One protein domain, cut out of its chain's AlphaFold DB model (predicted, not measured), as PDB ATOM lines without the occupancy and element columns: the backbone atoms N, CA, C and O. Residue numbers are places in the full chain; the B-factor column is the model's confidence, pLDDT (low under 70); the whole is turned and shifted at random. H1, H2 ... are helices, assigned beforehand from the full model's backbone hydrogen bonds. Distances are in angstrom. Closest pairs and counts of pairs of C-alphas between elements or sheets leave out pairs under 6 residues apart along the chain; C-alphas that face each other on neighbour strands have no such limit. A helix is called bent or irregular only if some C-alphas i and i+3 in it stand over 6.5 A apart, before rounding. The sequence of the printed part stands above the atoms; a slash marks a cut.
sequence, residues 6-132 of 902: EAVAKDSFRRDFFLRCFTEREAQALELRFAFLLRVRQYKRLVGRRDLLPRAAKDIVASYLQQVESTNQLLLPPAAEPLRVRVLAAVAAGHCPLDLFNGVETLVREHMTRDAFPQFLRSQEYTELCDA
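This is residues 6 to 132 of the 902 residues of an uncharacterized protein of Phytophthora fragariae (UniProt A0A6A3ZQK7). An elongated set of helices is built on a hairpin of H3 and H4, with short H5 across H3, H6 packed with its later residues on H4, and H7 crossing H3 and running on toward H8 at one far end. H1 and H2 make a small corner beside H3. The printed part has 127 residues with eight named helices, H1 to H8 in that order, and no named strand; the class is all helix. It is compact, with a radius of gyration of the C-alphas of 16.0 A, and spans 53 by 31 by 20 A.

H1, residues 6 to 10, and H2, residues 12 to 19, touch only at the corner, closest at the C-alphas of Val 8 and Arg 15, 5.0 A apart. H3, residues 24 to 44, is close to H2 but not clearly touching it, closest at the C-alphas of Leu 19 and Ala 27, 5.3 A. H4, residues 53 to 64, forms a helical hairpin with H3: they touch, with the closest C-alphas those of Tyr 43 and Ala 56, 6.5 A, at a shallow tilt of 9 degrees, opposite ways. H5, residues 68 to 73, touches residues 29 to 33 of H3, closest at the C-alphas of Ala 29 and Gln 73, 5.2 A, about perpendicular at 84 degrees. H6, residues 78 to 92, touches H4 with residues 88 to 91 alone, closest at the C-alphas of Lys 58 and Val 91, 6.5 A, at a steep tilt of 39 degrees. H7, residues 102 to 121, only just touches H3, with 3 pairs of C-alphas within 8 A, the closest those of Leu 37 and Glu 105, 6.5 A. H8, residues 124 to 132, touches no helix but is near H2. Helix packing is mostly crossed. Every O i to N i+4 pair is within hydrogen-bond range in H1, H2, H3, H4, H5 and H8; 9 of 11 are in H6 and 14 of 16 in H7.

H1 begins at C-alpha 6 (18.261, 3.778, 4.292). H3 is 30.2 A long, H4 16.4 A, H6 22.0 A and H7 26.9 A. H6 is irregular, with C-alphas 79 and 82 7.1 A apart; H7 is only just irregular, with C-alphas 114 and 117 6.55 A apart, and has a kink of 28 degrees near residue 113. H8 ends at C-alpha 132 (-3.214, 11.223, 9.773).

The two C-alphas farthest apart, those of Ala 93 and Asp 131, are 54.1 A apart. The printed part has no cut, and no link is long. The mean pLDDT of the printed part is 82.2; residues 6 to 10 and residue 71 are under 70.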
ATOM      1  N   GLU A   6      17.636   3.008   5.363       64.69
ATOM      2  CA  GLU A   6      18.261   3.778   4.292       64.69
ATOM      3  C   GLU A   6      17.409   4.947   3.803       64.69
ATOM      4  O   GLU A   6      17.954   5.991   3.444       64.69
ATOM      5  N   ALA A   7      16.088   4.780   3.746       65.44
ATOM      6  CA  ALA A   7      15.172   5.843   3.358       65.44
ATOM      7  C   ALA A   7      15.130   6.956   4.416       65.44
ATOM      8  O   ALA A   7      15.057   8.127   4.047       65.44
ATOM      9  N   VAL A   8      15.235   6.597   5.700       69.88
ATOM     10  CA  VAL A   8      15.393   7.544   6.818       69.88
ATOM     11  C   VAL A   8      16.757   8.230   6.753       69.88
ATOM     12  O   VAL A   8      16.850   9.446   6.864       69.88
ATOM     13  N   ALA A   9      17.827   7.479   6.491       67.75
ATOM     14  CA  ALA A   9      19.174   8.035   6.407       67.75
ATOM     15  C   ALA A   9      19.361   9.002   5.222       67.75
ATOM     16  O   ALA A   9      20.195   9.900   5.296       67.75
ATOM     17  N   LYS A  10      18.636   8.834   4.110       66.81
ATOM     18  CA  LYS A  10      18.812   9.662   2.899       66.81
ATOM     19  C   LYS A  10      18.100  11.011   2.959       66.81
ATOM     20  O   LYS A  10      18.568  11.947   2.318       66.81
ATOM     21  N   ASP A  11      16.996  11.103   3.687       72.62
ATOM     22  CA  ASP A  11      16.112  12.266   3.679       72.62
ATOM     23  C   ASP A  11      16.118  12.949   5.050       72.62
ATOM     24  O   ASP A  11      15.803  12.327   6.063       72.62
ATOM     25  N   SER A  12      16.500  14.229   5.087       72.44
ATOM     26  CA  SER A  12      16.632  14.975   6.343       72.44
ATOM     27  C   SER A  12      15.302  15.109   7.076       72.44
ATOM     28  O   SER A  12      15.269  15.012   8.293       72.44
ATOM     29  N   PHE A  13      14.194  15.258   6.347       71.88
ATOM     30  CA  PHE A  13      12.874  15.367   6.954       71.88
ATOM     31  C   PHE A  13      12.437  14.043   7.595       71.88
ATOM     32  O   PHE A  13      11.960  14.030   8.730       71.88
ATOM     33  N   ARG A  14      12.636  12.911   6.909       74.38
ATOM     34  CA  ARG A  14      12.353  11.572   7.454       74.38
ATOM     35  C   ARG A  14      13.231  11.261   8.655       74.38
ATOM     36  O   ARG A  14      12.751  10.636   9.597       74.38
ATOM     37  N   ARG A  15      14.492  11.696   8.630       77.25
ATOM     38  CA  ARG A  15      15.414  11.557   9.758       77.25
ATOM     39  C   ARG A  15      14.969  12.380  10.960       77.25
ATOM     40  O   ARG A  15      14.821  11.814  12.035       77.25
ATOM     41  N   ASP A  16      14.670  13.661  10.764       80.88
ATOM     42  CA  ASP A  16      14.176  14.538  11.829       80.88
ATOM     43  C   ASP A  16      12.886  13.987  12.443       80.88
ATOM     44  O   ASP A  16      12.717  13.994  13.660       80.88
ATOM     45  N   PHE A  17      11.976  13.473  11.611       80.81
ATOM     46  CA  PHE A  17      10.752  12.830  12.080       80.81
ATOM     47  C   PHE A  17      11.038  11.564  12.900       80.81
ATOM     48  O   PHE A  17      10.479  11.396  13.980       80.81
ATOM     49  N   PHE A  18      11.938  10.701  12.421       82.56
ATOM     50  CA  PHE A  18      12.352   9.492  13.133       82.56
ATOM     51  C   PHE A  18      12.953   9.815  14.509       82.56
ATOM     52  O   PHE A  18      12.601   9.183  15.501       82.56
ATOM     53  N   LEU A  19      13.812  10.833  14.592       83.94
ATOM     54  CA  LEU A  19      14.532  11.191  15.816       83.94
ATOM     55  C   LEU A  19      13.653  11.816  16.900       83.94
ATOM     56  O   LEU A  19      13.968  11.672  18.078       83.94
ATOM     57  N   ARG A  20      12.533  12.453  16.534       83.81
ATOM     58  CA  ARG A  20      11.571  13.021  17.503       83.81
ATOM     59  C   ARG A  20      10.979  11.985  18.457       83.81
ATOM     60  O   ARG A  20      10.511  12.362  19.521       83.81
ATOM     61  N   CYS A  21      11.020  10.710  18.081       82.81
ATOM     62  CA  CYS A  21      10.462   9.602  18.855       82.81
ATOM     63  C   CYS A  21      11.384   9.134  19.996       82.81
ATOM     64  O   CYS A  21      11.035   8.213  20.734       82.81
ATOM     65  N   PHE A  22      12.580   9.714  20.109       85.50
ATOM     66  CA  PHE A  22      13.620   9.305  21.049       85.50
ATOM     67  C   PHE A  22      13.972  10.447  22.001       85.50
ATOM     68  O   PHE A  22      13.759  11.623  21.702       85.50
ATOM     69  N   THR A  23      14.543  10.111  23.158       86.75
ATOM     70  CA  THR A  23      15.063  11.135  24.074       86.75
ATOM     71  C   THR A  23      16.209  11.911  23.425       86.75
ATOM     72  O   THR A  23      16.891  11.397  22.543       86.75
ATOM     73  N   GLU A  24      16.488  13.134  23.883       83.81
ATOM     74  CA  GLU A  24      17.552  13.971  23.305       83.81
ATOM     75  C   GLU A  24      18.914  13.248  23.247       83.81
ATOM     76  O   GLU A  24      19.633  13.338  22.253       83.81
ATOM     77  N   ARG A  25      19.236  12.452  24.276       82.12
ATOM     78  CA  ARG A  25      20.470  11.650  24.327       82.12
ATOM     79  C   ARG A  25      20.471  10.497  23.320       82.12
ATOM     80  O   ARG A  25      21.484  10.255  22.669       82.12
ATOM     81  N   GLU A  26      19.357   9.786  23.182       83.19
ATOM     82  CA  GLU A  26      19.215   8.698  22.206       83.19
ATOM     83  C   GLU A  26      19.208   9.231  20.771       83.19
ATOM     84  O   GLU A  26      19.850   8.650  19.899       83.19
ATOM     85  N   ALA A  27      18.548  10.365  20.533       84.75
ATOM     86  CA  ALA A  27      18.525  11.043  19.245       84.75
ATOM     87  C   ALA A  27      19.934  11.486  18.816       84.75
ATOM     88  O   ALA A  27      20.323  11.253  17.673       84.75
ATOM     89  N   GLN A  28      20.736  12.039  19.734       84.56
ATOM     90  CA  GLN A  28      22.145  12.370  19.473       84.56
ATOM     91  C   GLN A  28      22.971  11.125  19.110       84.56
ATOM     92  O   GLN A  28      23.724  11.146  18.134       84.56
ATOM     93  N   ALA A  29      22.795  10.017  19.838       84.88
ATOM     94  CA  ALA A  29      23.480   8.760  19.536       84.88
ATOM     95  C   ALA A  29      23.045   8.168  18.178       84.88
ATOM     96  O   ALA A  29      23.875   7.659  17.425       84.88
ATOM     97  N   LEU A  30      21.757   8.253  17.833       84.75
ATOM     98  CA  LEU A  30      21.226   7.810  16.541       84.75
ATOM     99  C   LEU A  30      21.733   8.675  15.383       84.75
ATOM    100  O   LEU A  30      22.089   8.125  14.340       84.75
ATOM    101  N   GLU A  31      21.837   9.994  15.557       86.88
ATOM    102  CA  GLU A  31      22.470  10.876  14.567       86.88
ATOM    103  C   GLU A  31      23.933  10.516  14.338       86.88
ATOM    104  O   GLU A  31      24.381  10.439  13.191       86.88
ATOM    105  N   LEU A  32      24.676  10.209  15.404       87.56
ATOM    106  CA  LEU A  32      26.058   9.753  15.283       87.56
ATOM    107  C   LEU A  32      26.144   8.461  14.453       87.56
ATOM    108  O   LEU A  32      26.995   8.364  13.565       87.56
ATOM    109  N   ARG A  33      25.223   7.507  14.651       87.31
ATOM    110  CA  ARG A  33      25.141   6.270  13.847       87.31
ATOM    111  C   ARG A  33      24.784   6.541  12.387       87.31
ATOM    112  O   ARG A  33      25.437   6.001  11.496       87.31
ATOM    113  N   PHE A  34      23.801   7.400  12.112       85.94
ATOM    114  CA  PHE A  34      23.464   7.794  10.739       85.94
ATOM    115  C   PHE A  34      24.637   8.494  10.045       85.94
ATOM    116  O   PHE A  34      24.923   8.212   8.878       85.94
ATOM    117  N   ALA A  35      25.345   9.372  10.758       87.50
ATOM    118  CA  ALA A  35      26.535  10.043  10.258       87.50
ATOM    119  C   ALA A  35      27.663   9.043   9.965       87.50
ATOM    120  O   ALA A  35      28.257   9.107   8.888       87.50
ATOM    121  N   PHE A  36      27.905   8.076  10.858       89.56
ATOM    122  CA  PHE A  36      28.866   6.994  10.641       89.56
ATOM    123  C   PHE A  36      28.534   6.187   9.376       89.56
ATOM    124  O   PHE A  36      29.365   6.105   8.470       89.56
ATOM    125  N   LEU A  37      27.302   5.676   9.249       86.31
ATOM    126  CA  LEU A  37      26.864   4.909   8.073       86.31
ATOM    127  C   LEU A  37      26.990   5.722   6.774       86.31
ATOM    128  O   LEU A  37      27.410   5.205   5.737       86.31
ATOM    129  N   LEU A  38      26.674   7.021   6.818       85.50
ATOM    130  CA  LEU A  38      26.850   7.917   5.675       85.50
ATOM    131  C   LEU A  38      28.328   8.081   5.298       85.50
ATOM    132  O   LEU A  38      28.655   8.073   4.109       85.50
ATOM    133  N   ARG A  39      29.223   8.227   6.282       88.69
ATOM    134  CA  ARG A  39      30.671   8.349   6.055       88.69
ATOM    135  C   ARG A  39      31.271   7.062   5.502       88.69
ATOM    136  O   ARG A  39      32.016   7.143   4.529       88.69
ATOM    137  N   VAL A  40      30.883   5.897   6.019       88.00
ATOM    138  CA  VAL A  40      31.286   4.592   5.461       88.00
ATOM    139  C   VAL A  40      30.793   4.445   4.019       88.00
ATOM    140  O   VAL A  40      31.555   4.059   3.134       88.00
ATOM    141  N   ARG A  41      29.560   4.869   3.715       84.88
ATOM    142  CA  ARG A  41      29.048   4.882   2.335       84.88
ATOM    143  C   ARG A  41      29.830   5.828   1.416       84.88
ATOM    144  O   ARG A  41      30.024   5.517   0.244       84.88
ATOM    145  N   GLN A  42      30.250   6.996   1.906       85.50
ATOM    146  CA  GLN A  42      31.115   7.916   1.154       85.50
ATOM    147  C   GLN A  42      32.503   7.315   0.923       85.50
ATOM    148  O   GLN A  42      33.032   7.448  -0.176       85.50
ATOM    149  N   TYR A  43      33.050   6.620   1.920       87.62
ATOM    150  CA  TYR A  43      34.310   5.891   1.825       87.62
ATOM    151  C   TYR A  43      34.247   4.787   0.761       87.62
ATOM    152  O   TYR A  43      35.063   4.788  -0.154       87.62
ATOM    153  N   LYS A  44      33.205   3.942   0.777       84.88
ATOM    154  CA  LYS A  44      32.971   2.907  -0.247       84.88
ATOM    155  C   LYS A  44      32.819   3.473  -1.668       84.88
ATOM    156  O   LYS A  44      33.065   2.760  -2.626       84.88
ATOM    157  N   ARG A  45      32.446   4.752  -1.840       85.38
ATOM    158  CA  ARG A  45      32.377   5.430  -3.158       85.38
ATOM    159  C   ARG A  45      33.734   5.890  -3.694       85.38
ATOM    160  O   ARG A  45      33.798   6.345  -4.834       85.38
ATOM    161  N   LEU A  46      34.802   5.798  -2.906       83.88
ATOM    162  CA  LEU A  46      36.170   6.098  -3.333       83.88
ATOM    163  C   LEU A  46      36.811   4.913  -4.077       83.88
ATOM    164  O   LEU A  46      38.034   4.789  -4.073       83.88
ATOM    165  N   VAL A  47      36.005   4.053  -4.713       82.12
ATOM    166  CA  VAL A  47      36.478   2.897  -5.486       82.12
ATOM    167  C   VAL A  47      37.568   3.314  -6.469       82.12
ATOM    168  O   VAL A  47      37.432   4.321  -7.168       82.12
ATOM    169  N   GLY A  48      38.683   2.580  -6.458       72.44
ATOM    170  CA  GLY A  48      39.860   2.852  -7.284       72.44
ATOM    171  C   GLY A  48      40.662   4.113  -6.928       72.44
ATOM    172  O   GLY A  48      41.687   4.370  -7.550       72.44
ATOM    173  N   ARG A  49      40.261   4.911  -5.926       82.06
ATOM    174  CA  ARG A  49      40.982   6.130  -5.496       82.06
ATOM    175  C   ARG A  49      41.889   5.868  -4.300       82.06
ATOM    176  O   ARG A  49      41.640   6.338  -3.186       82.06
ATOM    177  N   ARG A  50      42.956   5.105  -4.543       78.00
ATOM    178  CA  ARG A  50      43.926   4.661  -3.526       78.00
ATOM    179  C   ARG A  50      44.552   5.807  -2.721       78.00
ATOM    180  O   ARG A  50      44.839   5.641  -1.542       78.00
ATOM    181  N   ASP A  51      44.737   6.968  -3.333       83.75
ATOM    182  CA  ASP A  51      45.310   8.170  -2.722       83.75
ATOM    183  C   ASP A  51      44.397   8.811  -1.663       83.75
ATOM    184  O   ASP A  51      44.876   9.367  -0.671       83.75
ATOM    185  N   LEU A  52      43.075   8.713  -1.839       87.19
ATOM    186  CA  LEU A  52      42.093   9.349  -0.956       87.19
ATOM    187  C   LEU A  52      41.643   8.448   0.201       87.19
ATOM    188  O   LEU A  52      41.226   8.962   1.243       87.19
ATOM    189  N   LEU A  53      41.735   7.123   0.037       86.94
ATOM    190  CA  LEU A  53      41.268   6.143   1.025       86.94
ATOM    191  C   LEU A  53      41.937   6.304   2.405       86.94
ATOM    192  O   LEU A  53      41.200   6.407   3.387       86.94
ATOM    193  N   PRO A  54      43.276   6.428   2.540       88.19
ATOM    194  CA  PRO A  54      43.909   6.529   3.856       88.19
ATOM    195  C   PRO A  54      43.477   7.756   4.656       88.19
ATOM    196  O   PRO A  54      43.307   7.681   5.871       88.19
ATOM    197  N   ARG A  55      43.280   8.894   3.981       90.62
ATOM    198  CA  ARG A  55      42.806  10.120   4.633       90.62
ATOM    199  C   ARG A  55      41.374   9.944   5.130       90.62
ATOM    200  O   ARG A  55      41.108  10.193   6.299       90.62
ATOM    201  N   ALA A  56      40.485   9.452   4.268       91.19
ATOM    202  CA  ALA A  56      39.092   9.219   4.631       91.19
ATOM    203  C   ALA A  56      38.946   8.182   5.763       91.19
ATOM    204  O   ALA A  56      38.139   8.379   6.669       91.19
ATOM    205  N   ALA A  57      39.750   7.112   5.756       90.75
ATOM    206  CA  ALA A  57      39.755   6.108   6.818       90.75
ATOM    207  C   ALA A  57      40.220   6.686   8.165       90.75
ATOM    208  O   ALA A  57      39.578   6.445   9.187       90.75
ATOM    209  N   LYS A  58      41.295   7.491   8.167       91.69
ATOM    210  CA  LYS A  58      41.783   8.189   9.370       91.69
ATOM    211  C   LYS A  58      40.728   9.126   9.951       91.69
ATOM    212  O   LYS A  58      40.515   9.106  11.160       91.69
ATOM    213  N   ASP A  59      40.038   9.881   9.098       91.94
ATOM    214  CA  ASP A  59      38.979  10.802   9.523       91.94
ATOM    215  C   ASP A  59      37.809  10.051  10.195       91.94
ATOM    216  O   ASP A  59      37.311  10.479  11.240       91.94
ATOM    217  N   ILE A  60      37.395   8.902   9.643       92.06
ATOM    218  CA  ILE A  60      36.340   8.050  10.226       92.06
ATOM    219  C   ILE A  60      36.797   7.459  11.565       92.06
ATOM    220  O   ILE A  60      36.081   7.556  12.562       92.06
ATOM    221  N   VAL A  61      37.996   6.880  11.616       91.00
ATOM    222  CA  VAL A  61      38.542   6.278  12.840       91.00
ATOM    223  C   VAL A  61      38.655   7.302  13.972       91.00
ATOM    224  O   VAL A  61      38.213   7.023  15.089       91.00
ATOM    225  N   ALA A  62      39.192   8.490  13.685       89.50
ATOM    226  CA  ALA A  62      39.354   9.555  14.671       89.50
ATOM    227  C   ALA A  62      38.008  10.046  15.227       89.50
ATOM    228  O   ALA A  62      37.883  10.285  16.426       89.50
ATOM    229  N   SER A  63      36.994  10.150  14.363       87.06
ATOM    230  CA  SER A  63      35.677  10.683  14.733       87.06
ATOM    231  C   SER A  63      34.803   9.675  15.489       87.06
ATOM    232  O   SER A  63      34.014  10.076  16.340       87.06
ATOM    233  N   TYR A  64      34.919   8.373  15.187       87.94
ATOM    234  CA  TYR A  64      33.930   7.374  15.619       87.94
ATOM    235  C   TYR A  64      34.489   6.202  16.440       87.94
ATOM    236  O   TYR A  64      33.741   5.634  17.227       87.94
ATOM    237  N   LEU A  65      35.767   5.827  16.281       85.75
ATOM    238  CA  LEU A  65      36.331   4.593  16.870       85.75
ATOM    239  C   LEU A  65      37.448   4.829  17.902       85.75
ATOM    240  O   LEU A  65      37.764   3.935  18.694       85.75
ATOM    241  N   GLN A  66      38.072   6.010  17.895       83.69
ATOM    242  CA  GLN A  66      39.099   6.394  18.874       83.69
ATOM    243  C   GLN A  66      38.507   7.055  20.121       83.69
ATOM    244  O   GLN A  66      38.995   6.837  21.227       83.69
ATOM    245  N   GLN A  67      37.446   7.846  19.959       82.12
ATOM    246  CA  GLN A  67      36.777   8.506  21.076       82.12
ATOM    247  C   GLN A  67      35.881   7.509  21.818       82.12
ATOM    248  O   GLN A  67      34.988   6.912  21.216       82.12
ATOM    249  N   VAL A  68      36.113   7.337  23.124       72.69
ATOM    250  CA  VAL A  68      35.371   6.387  23.976       72.69
ATOM    251  C   VAL A  68      33.873   6.701  23.974       72.69
ATOM    252  O   VAL A  68      33.058   5.799  23.813       72.69
ATOM    253  N   GLU A  69      33.506   7.980  24.069       71.44
ATOM    254  CA  GLU A  69      32.108   8.426  24.058       71.44
ATOM    255  C   GLU A  69      31.406   8.090  22.734       71.44
ATOM    256  O   GLU A  69      30.354   7.454  22.741       71.44
ATOM    257  N   SER A  70      32.019   8.432  21.598       72.44
ATOM    258  CA  SER A  70      31.492   8.136  20.259       72.44
ATOM    259  C   SER A  70      31.398   6.630  19.994       72.44
ATOM    260  O   SER A  70      30.399   6.159  19.457       72.44
ATOM    261  N   THR A  71      32.398   5.858  20.435       66.56
ATOM    262  CA  THR A  71      32.422   4.392  20.286       66.56
ATOM    263  C   THR A  71      31.311   3.738  21.108       66.56
ATOM    264  O   THR A  71      30.601   2.865  20.612       66.56
ATOM    265  N   ASN A  72      31.097   4.206  22.340       73.75
ATOM    266  CA  ASN A  72      30.004   3.736  23.191       73.75
ATOM    267  C   ASN A  72      28.633   4.062  22.578       73.75
ATOM    268  O   ASN A  72      27.712   3.253  22.658       73.75
ATOM    269  N   GLN A  73      28.493   5.208  21.906       76.56
ATOM    270  CA  GLN A  73      27.249   5.594  21.228       76.56
ATOM    271  C   GLN A  73      26.938   4.749  19.983       76.56
ATOM    272  O   GLN A  73      25.763   4.626  19.617       76.56
ATOM    273  N   LEU A  74      27.941   4.108  19.369       77.94
ATOM    274  CA  LEU A  74      27.736   3.108  18.313       77.94
ATOM    275  C   LEU A  74      27.168   1.780  18.842       77.94
ATOM    276  O   LEU A  74      26.703   0.979  18.035       77.94
ATOM    277  N   LEU A  75      27.166   1.568  20.167       75.19
ATOM    278  CA  LEU A  75      26.683   0.352  20.838       75.19
ATOM    279  C   LEU A  75      27.276  -0.939  20.256       75.19
ATOM    280  O   LEU A  75      26.582  -1.934  20.050       75.19
ATOM    281  N   LEU A  76      28.586  -0.923  20.011       77.75
ATOM    282  CA  LEU A  76      29.312  -2.129  19.634       77.75
ATOM    283  C   LEU A  76      29.312  -3.113  20.821       77.75
ATOM    284  O   LEU A  76      29.622  -2.702  21.944       77.75
ATOM    285  N   PRO A  77      28.972  -4.399  20.617       79.75
ATOM    286  CA  PRO A  77      29.037  -5.386  21.689       79.75
ATOM    287  C   PRO A  77      30.496  -5.566  22.151       79.75
ATOM    288  O   PRO A  77      31.403  -5.420  21.333       79.75
ATOM    289  N   PRO A  78      30.761  -5.962  23.412       77.12
ATOM    290  CA  PRO A  78      32.128  -6.214  23.887       77.12
ATOM    291  C   PRO A  78      32.904  -7.219  23.017       77.12
ATOM    292  O   PRO A  78      34.107  -7.078  22.815       77.12
ATOM    293  N   ALA A  79      32.198  -8.188  22.425       79.62
ATOM    294  CA  ALA A  79      32.750  -9.153  21.473       79.62
ATOM    295  C   ALA A  79      33.310  -8.516  20.179       79.62
ATOM    296  O   ALA A  79      34.063  -9.162  19.459       79.62
ATOM    297  N   ALA A  80      32.968  -7.261  19.869       82.69
ATOM    298  CA  ALA A  80      33.460  -6.533  18.699       82.69
ATOM    299  C   ALA A  80      34.784  -5.784  18.946       82.69
ATOM    300  O   ALA A  80      35.355  -5.242  17.998       82.69
ATOM    301  N   GLU A  81      35.317  -5.771  20.174       82.88
ATOM    302  CA  GLU A  81      36.599  -5.114  20.472       82.88
ATOM    303  C   GLU A  81      37.772  -5.660  19.628       82.88
ATOM    304  O   GLU A  81      38.520  -4.852  19.073       82.88
ATOM    305  N   PRO A  82      37.913  -6.983  19.384       82.06
ATOM    306  CA  PRO A  82      38.938  -7.499  18.477       82.06
ATOM    307  C   PRO A  82      38.806  -6.957  17.048       82.06
ATOM    308  O   PRO A  82      39.811  -6.671  16.398       82.06
ATOM    309  N   LEU A  83      37.576  -6.794  16.547       84.19
ATOM    310  CA  LEU A  83      37.326  -6.219  15.224       84.19
ATOM    311  C   LEU A  83      37.747  -4.745  15.183       84.19
ATOM    312  O   LEU A  83      38.429  -4.325  14.250       84.19
ATOM    313  N   ARG A  84      37.400  -3.973  16.217       85.12
ATOM    314  CA  ARG A  84      37.814  -2.571  16.351       85.12
ATOM    315  C   ARG A  84      39.337  -2.436  16.361       85.12
ATOM    316  O   ARG A  84      39.866  -1.620  15.608       85.12
ATOM    317  N   VAL A  85      40.044  -3.252  17.143       83.25
ATOM    318  CA  VAL A  85      41.518  -3.249  17.191       83.25
ATOM    319  C   VAL A  85      42.117  -3.551  15.815       83.25
ATOM    320  O   VAL A  85      43.025  -2.837  15.387       83.25
ATOM    321  N   ARG A  86      41.574  -4.531  15.075       83.25
ATOM    322  CA  ARG A  86      42.017  -4.833  13.698       83.25
ATOM    323  C   ARG A  86      41.849  -3.640  12.754       83.25
ATOM    324  O   ARG A  86      42.773  -3.328  12.009       83.25
ATOM    325  N   VAL A  87      40.709  -2.946  12.810       86.69
ATOM    326  CA  VAL A  87      40.458  -1.740  11.997       86.69
ATOM    327  C   VAL A  87      41.454  -0.627  12.339       86.69
ATOM    328  O   VAL A  87      42.034  -0.019  11.440       86.69
ATOM    329  N   LEU A  88      41.701  -0.376  13.630       85.94
ATOM    330  CA  LEU A  88      42.661   0.638  14.078       85.94
ATOM    331  C   LEU A  88      44.088   0.322  13.613       85.94
ATOM    332  O   LEU A  88      44.777   1.211  13.105       85.94
ATOM    333  N   ALA A  89      44.514  -0.935  13.743       81.94
ATOM    334  CA  ALA A  89      45.830  -1.392  13.310       81.94
ATOM    335  C   ALA A  89      46.012  -1.254  11.789       81.94
ATOM    336  O   ALA A  89      47.029  -0.726  11.337       81.94
ATOM    337  N   ALA A  90      45.003  -1.642  11.002       81.50
ATOM    338  CA  ALA A  90      45.025  -1.510   9.547       81.50
ATOM    339  C   ALA A  90      45.181  -0.042   9.109       81.50
ATOM    340  O   ALA A  90      46.042   0.282   8.289       81.50
ATOM    341  N   VAL A  91      44.425   0.878   9.719       85.94
ATOM    342  CA  VAL A  91      44.517   2.317   9.410       85.94
ATOM    343  C   VAL A  91      45.855   2.917   9.840       85.94
ATOM    344  O   VAL A  91      46.413   3.741   9.109       85.94
ATOM    345  N   ALA A  92      46.403   2.500  10.985       82.00
ATOM    346  CA  ALA A  92      47.726   2.931  11.440       82.00
ATOM    347  C   ALA A  92      48.835   2.498  10.468       82.00
ATOM    348  O   ALA A  92      49.730   3.287  10.170       82.00
ATOM    349  N   ALA A  93      48.722   1.292   9.908       75.75
ATOM    350  CA  ALA A  93      49.632   0.763   8.896       75.75
ATOM    351  C   ALA A  93      49.407   1.352   7.483       75.75
ATOM    352  O   ALA A  93      50.171   1.078   6.561       75.75
ATOM    353  N   GLY A  94      48.379   2.191   7.287       74.12
ATOM    354  CA  GLY A  94      48.026   2.759   5.979       74.12
ATOM    355  C   GLY A  94      47.288   1.783   5.057       74.12
ATOM    356  O   GLY A  94      47.126   2.048   3.865       74.12
ATOM    357  N   HIS A  95      46.815   0.664   5.600       78.50
ATOM    358  CA  HIS A  95      46.115  -0.396   4.888       78.50
ATOM    359  C   HIS A  95      44.615  -0.146   4.968       78.50
ATOM    360  O   HIS A  95      43.948  -0.491   5.939       78.50
ATOM    361  N   CYS A  96      44.095   0.538   3.953       85.31
ATOM    362  CA  CYS A  96      42.717   1.020   3.926       85.31
ATOM    363  C   CYS A  96      41.950   0.377   2.756       85.31
ATOM    364  O   CYS A  96      41.712   1.051   1.752       85.31
ATOM    365  N   PRO A  97      41.609  -0.926   2.837       86.31
ATOM    366  CA  PRO A  97      40.760  -1.570   1.838       86.31
ATOM    367  C   PRO A  97      39.361  -0.947   1.850       86.31
ATOM    368  O   PRO A  97      38.935  -0.367   2.854       86.31
ATOM    369  N   LEU A  98      38.620  -1.052   0.749       86.19
ATOM    370  CA  LEU A  98      37.270  -0.473   0.664       86.19
ATOM    371  C   LEU A  98      36.291  -1.085   1.671       86.19
ATOM    372  O   LEU A  98      35.371  -0.407   2.130       86.19
ATOM    373  N   ASP A  99      36.511  -2.345   2.031       86.56
ATOM    374  CA  ASP A  99      35.650  -3.100   2.935       86.56
ATOM    375  C   ASP A  99      36.080  -3.035   4.412       86.56
ATOM    376  O   ASP A  99      35.509  -3.704   5.268       86.56
ATOM    377  N   LEU A 100      37.061  -2.177   4.728       88.44
ATOM    378  CA  LEU A 100      37.652  -1.981   6.060       88.44
ATOM    379  C   LEU A 100      36.624  -1.870   7.199       88.44
ATOM    380  O   LEU A 100      36.862  -2.355   8.300       88.44
ATOM    381  N   PHE A 101      35.497  -1.198   6.956       90.00
ATOM    382  CA  PHE A 101      34.488  -0.920   7.980       90.00
ATOM    383  C   PHE A 101      33.298  -1.888   7.958       90.00
ATOM    384  O   PHE A 101      32.354  -1.650   8.705       90.00
ATOM    385  N   ASN A 102      33.319  -2.952   7.143       88.19
ATOM    386  CA  ASN A 102      32.150  -3.805   6.907       88.19
ATOM    387  C   ASN A 102      31.518  -4.346   8.198       88.19
ATOM    388  O   ASN A 102      30.362  -4.064   8.479       88.19
ATOM    389  N   GLY A 103      32.275  -5.051   9.040       85.75
ATOM    390  CA  GLY A 103      31.716  -5.650  10.254       85.75
ATOM    391  C   GLY A 103      31.188  -4.616  11.251       85.75
ATOM    392  O   GLY A 103      30.185  -4.859  11.914       85.75
ATOM    393  N   VAL A 104      31.812  -3.433  11.323       88.81
ATOM    394  CA  VAL A 104      31.323  -2.327  12.166       88.81
ATOM    395  C   VAL A 104      30.038  -1.736  11.578       88.81
ATOM    396  O   VAL A 104      29.086  -1.476  12.310       88.81
ATOM    397  N   GLU A 105      29.984  -1.547  10.257       88.38
ATOM    398  CA  GLU A 105      28.790  -1.110   9.527       88.38
ATOM    399  C   GLU A 105      27.614  -2.070   9.754       88.38
ATOM    400  O   GLU A 105      26.511  -1.615  10.069       88.38
ATOM    401  N   THR A 106      27.858  -3.377   9.647       85.56
ATOM    402  CA  THR A 106      26.861  -4.433   9.856       85.56
ATOM    403  C   THR A 106      26.326  -4.414  11.279       85.56
ATOM    404  O   THR A 106      25.115  -4.306  11.453       85.56
ATOM    405  N   LEU A 107      27.194  -4.383  12.295       85.31
ATOM    406  CA  LEU A 107      26.778  -4.311  13.703       85.31
ATOM    407  C   LEU A 107      25.918  -3.078  14.006       85.31
ATOM    408  O   LEU A 107      24.872  -3.182  14.648       85.31
ATOM    409  N   VAL A 108      26.332  -1.902  13.518       86.38
ATOM    410  CA  VAL A 108      25.570  -0.658  13.716       86.38
ATOM    411  C   VAL A 108      24.208  -0.752  13.025       86.38
ATOM    412  O   VAL A 108      23.191  -0.378  13.614       86.38
ATOM    413  N   ARG A 109      24.155  -1.285  11.798       82.62
ATOM    414  CA  ARG A 109      22.902  -1.469  11.052       82.62
ATOM    415  C   ARG A 109      21.975  -2.473  11.733       82.62
ATOM    416  O   ARG A 109      20.783  -2.189  11.854       82.62
ATOM    417  N   GLU A 110      22.491  -3.617  12.166       81.38
ATOM    418  CA  GLU A 110      21.733  -4.651  12.875       81.38
ATOM    419  C   GLU A 110      21.126  -4.097  14.156       81.38
ATOM    420  O   GLU A 110      19.925  -4.237  14.377       81.38
ATOM    421  N   HIS A 111      21.919  -3.383  14.955       79.94
ATOM    422  CA  HIS A 111      21.427  -2.755  16.172       79.94
ATOM    423  C   HIS A 111      20.319  -1.727  15.879       79.94
ATOM    424  O   HIS A 111      19.264  -1.745  16.515       79.94
ATOM    425  N   MET A 112      20.491  -0.869  14.867       80.50
ATOM    426  CA  MET A 112      19.441   0.084  14.481       80.50
ATOM    427  C   MET A 112      18.173  -0.606  13.946       80.50
ATOM    428  O   MET A 112      17.068  -0.126  14.191       80.50
ATOM    429  N   THR A 113      18.321  -1.726  13.237       79.56
ATOM    430  CA  THR A 113      17.204  -2.484  12.647       79.56
ATOM    431  C   THR A 113      16.451  -3.303  13.694       79.56
ATOM    432  O   THR A 113      15.231  -3.412  13.618       79.56
ATOM    433  N   ARG A 114      17.157  -3.857  14.683       78.56
ATOM    434  CA  ARG A 114      16.581  -4.696  15.740       78.56
ATOM    435  C   ARG A 114      15.959  -3.881  16.870       78.56
ATOM    436  O   ARG A 114      14.913  -4.269  17.382       78.56
ATOM    437  N   ASP A 115      16.577  -2.761  17.237       78.56
ATOM    438  CA  ASP A 115      16.227  -2.053  18.471       78.56
ATOM    439  C   ASP A 115      15.528  -0.710  18.166       78.56
ATOM    440  O   ASP A 115      14.358  -0.523  18.509       78.56
ATOM    441  N   ALA A 116      16.189   0.198  17.435       78.38
ATOM    442  CA  ALA A 116      15.666   1.549  17.186       78.38
ATOM    443  C   ALA A 116      14.439   1.565  16.255       78.38
ATOM    444  O   ALA A 116      13.458   2.260  16.514       78.38
ATOM    445  N   PHE A 117      14.459   0.787  15.170       79.69
ATOM    446  CA  PHE A 117      13.362   0.796  14.202       79.69
ATOM    447  C   PHE A 117      12.047   0.223  14.775       79.69
ATOM    448  O   PHE A 117      11.010   0.875  14.637       79.69
ATOM    449  N   PRO A 118      12.042  -0.909  15.509       79.81
ATOM    450  CA  PRO A 118      10.832  -1.387  16.174       79.81
ATOM    451  C   PRO A 118      10.337  -0.457  17.284       79.81
ATOM    452  O   PRO A 118       9.134  -0.407  17.525       79.81
ATOM    453  N   GLN A 119      11.226   0.285  17.953       81.62
ATOM    454  CA  GLN A 119      10.825   1.316  18.915       81.62
ATOM    455  C   GLN A 119      10.085   2.469  18.226       81.62
ATOM    456  O   GLN A 119       9.009   2.844  18.683       81.62
ATOM    457  N   PHE A 120      10.598   2.959  17.093       82.56
ATOM    458  CA  PHE A 120       9.921   3.963  16.267       82.56
ATOM    459  C   PHE A 120       8.536   3.490  15.799       82.56
ATOM    460  O   PHE A 120       7.559   4.216  15.934       82.56
ATOM    461  N   LEU A 121       8.408   2.245  15.327       78.50
ATOM    462  CA  LEU A 121       7.111   1.699  14.897       78.50
ATOM    463  C   LEU A 121       6.080   1.575  16.036       78.50
ATOM    464  O   LEU A 121       4.883   1.497  15.765       78.50
ATOM    465  N   ARG A 122       6.527   1.534  17.298       81.25
ATOM    466  CA  ARG A 122       5.660   1.536  18.488       81.25
ATOM    467  C   ARG A 122       5.419   2.940  19.052       81.25
ATOM    468  O   ARG A 122       4.711   3.056  20.050       81.25
ATOM    469  N   SER A 123       6.019   3.979  18.471       84.00
ATOM    470  CA  SER A 123       5.951   5.332  19.015       84.00
ATOM    471  C   SER A 123       4.590   5.989  18.771       84.00
ATOM    472  O   SER A 123       3.818   5.601  17.879       84.00
ATOM    473  N   GLN A 124       4.288   7.004  19.581       83.81
ATOM    474  CA  GLN A 124       3.063   7.780  19.429       83.81
ATOM    475  C   GLN A 124       3.087   8.577  18.121       83.81
ATOM    476  O   GLN A 124       2.091   8.608  17.411       83.81
ATOM    477  N   GLU A 125       4.233   9.135  17.744       81.44
ATOM    478  CA  GLU A 125       4.413   9.934  16.530       81.44
ATOM    479  C   GLU A 125       4.167   9.099  15.267       81.44
ATOM    480  O   GLU A 125       3.510   9.560  14.331       81.44
ATOM    481  N   TYR A 126       4.652   7.851  15.228       80.06
ATOM    482  CA  TYR A 126       4.355   6.940  14.122       80.06
ATOM    483  C   TYR A 126       2.868   6.567  14.078       80.06
ATOM    484  O   TYR A 126       2.281   6.470  12.996       80.06
ATOM    485  N   THR A 127       2.240   6.405  15.245       80.00
ATOM    486  CA  THR A 127       0.798   6.146  15.354       80.00
ATOM    487  C   THR A 127      -0.015   7.336  14.842       80.00
ATOM    488  O   THR A 127      -0.884   7.147  13.994       80.00
ATOM    489  N   GLU A 128       0.333   8.559  15.247       81.44
ATOM    490  CA  GLU A 128      -0.273   9.808  14.776       81.44
ATOM    491  C   GLU A 128      -0.084  10.003  13.270       81.44
ATOM    492  O   GLU A 128      -1.021  10.396  12.577       81.44
ATOM    493  N   LEU A 129       1.094   9.672  12.731       78.19
ATOM    494  CA  LEU A 129       1.329   9.668  11.288       78.19
ATOM    495  C   LEU A 129       0.409   8.668  10.585       78.19
ATOM    496  O   LEU A 129      -0.215   9.011   9.581       78.19
ATOM    497  N   CYS A 130       0.301   7.444  11.101       77.81
ATOM    498  CA  CYS A 130      -0.600   6.442  10.543       77.81
ATOM    499  C   CYS A 130      -2.061   6.906  10.612       77.81
ATOM    500  O   CYS A 130      -2.786   6.735   9.639       77.81
ATOM    501  N   ASP A 131      -2.491   7.534  11.704       80.19
ATOM    502  CA  ASP A 131      -3.848   8.067  11.865       80.19
ATOM    503  C   ASP A 131      -4.122   9.258  10.940       80.19
ATOM    504  O   ASP A 131      -5.185   9.332  10.314       80.19
ATOM    505  N   ALA A 132      -3.149  10.149  10.757       79.19
ATOM    506  CA  ALA A 132      -3.214  11.223   9.773       79.19
ATOM    507  C   ALA A 132      -3.323  10.662   8.345       79.19
ATOM    508  O   ALA A 132      -4.148  11.119   7.560       79.19
TER     509      ALA A 132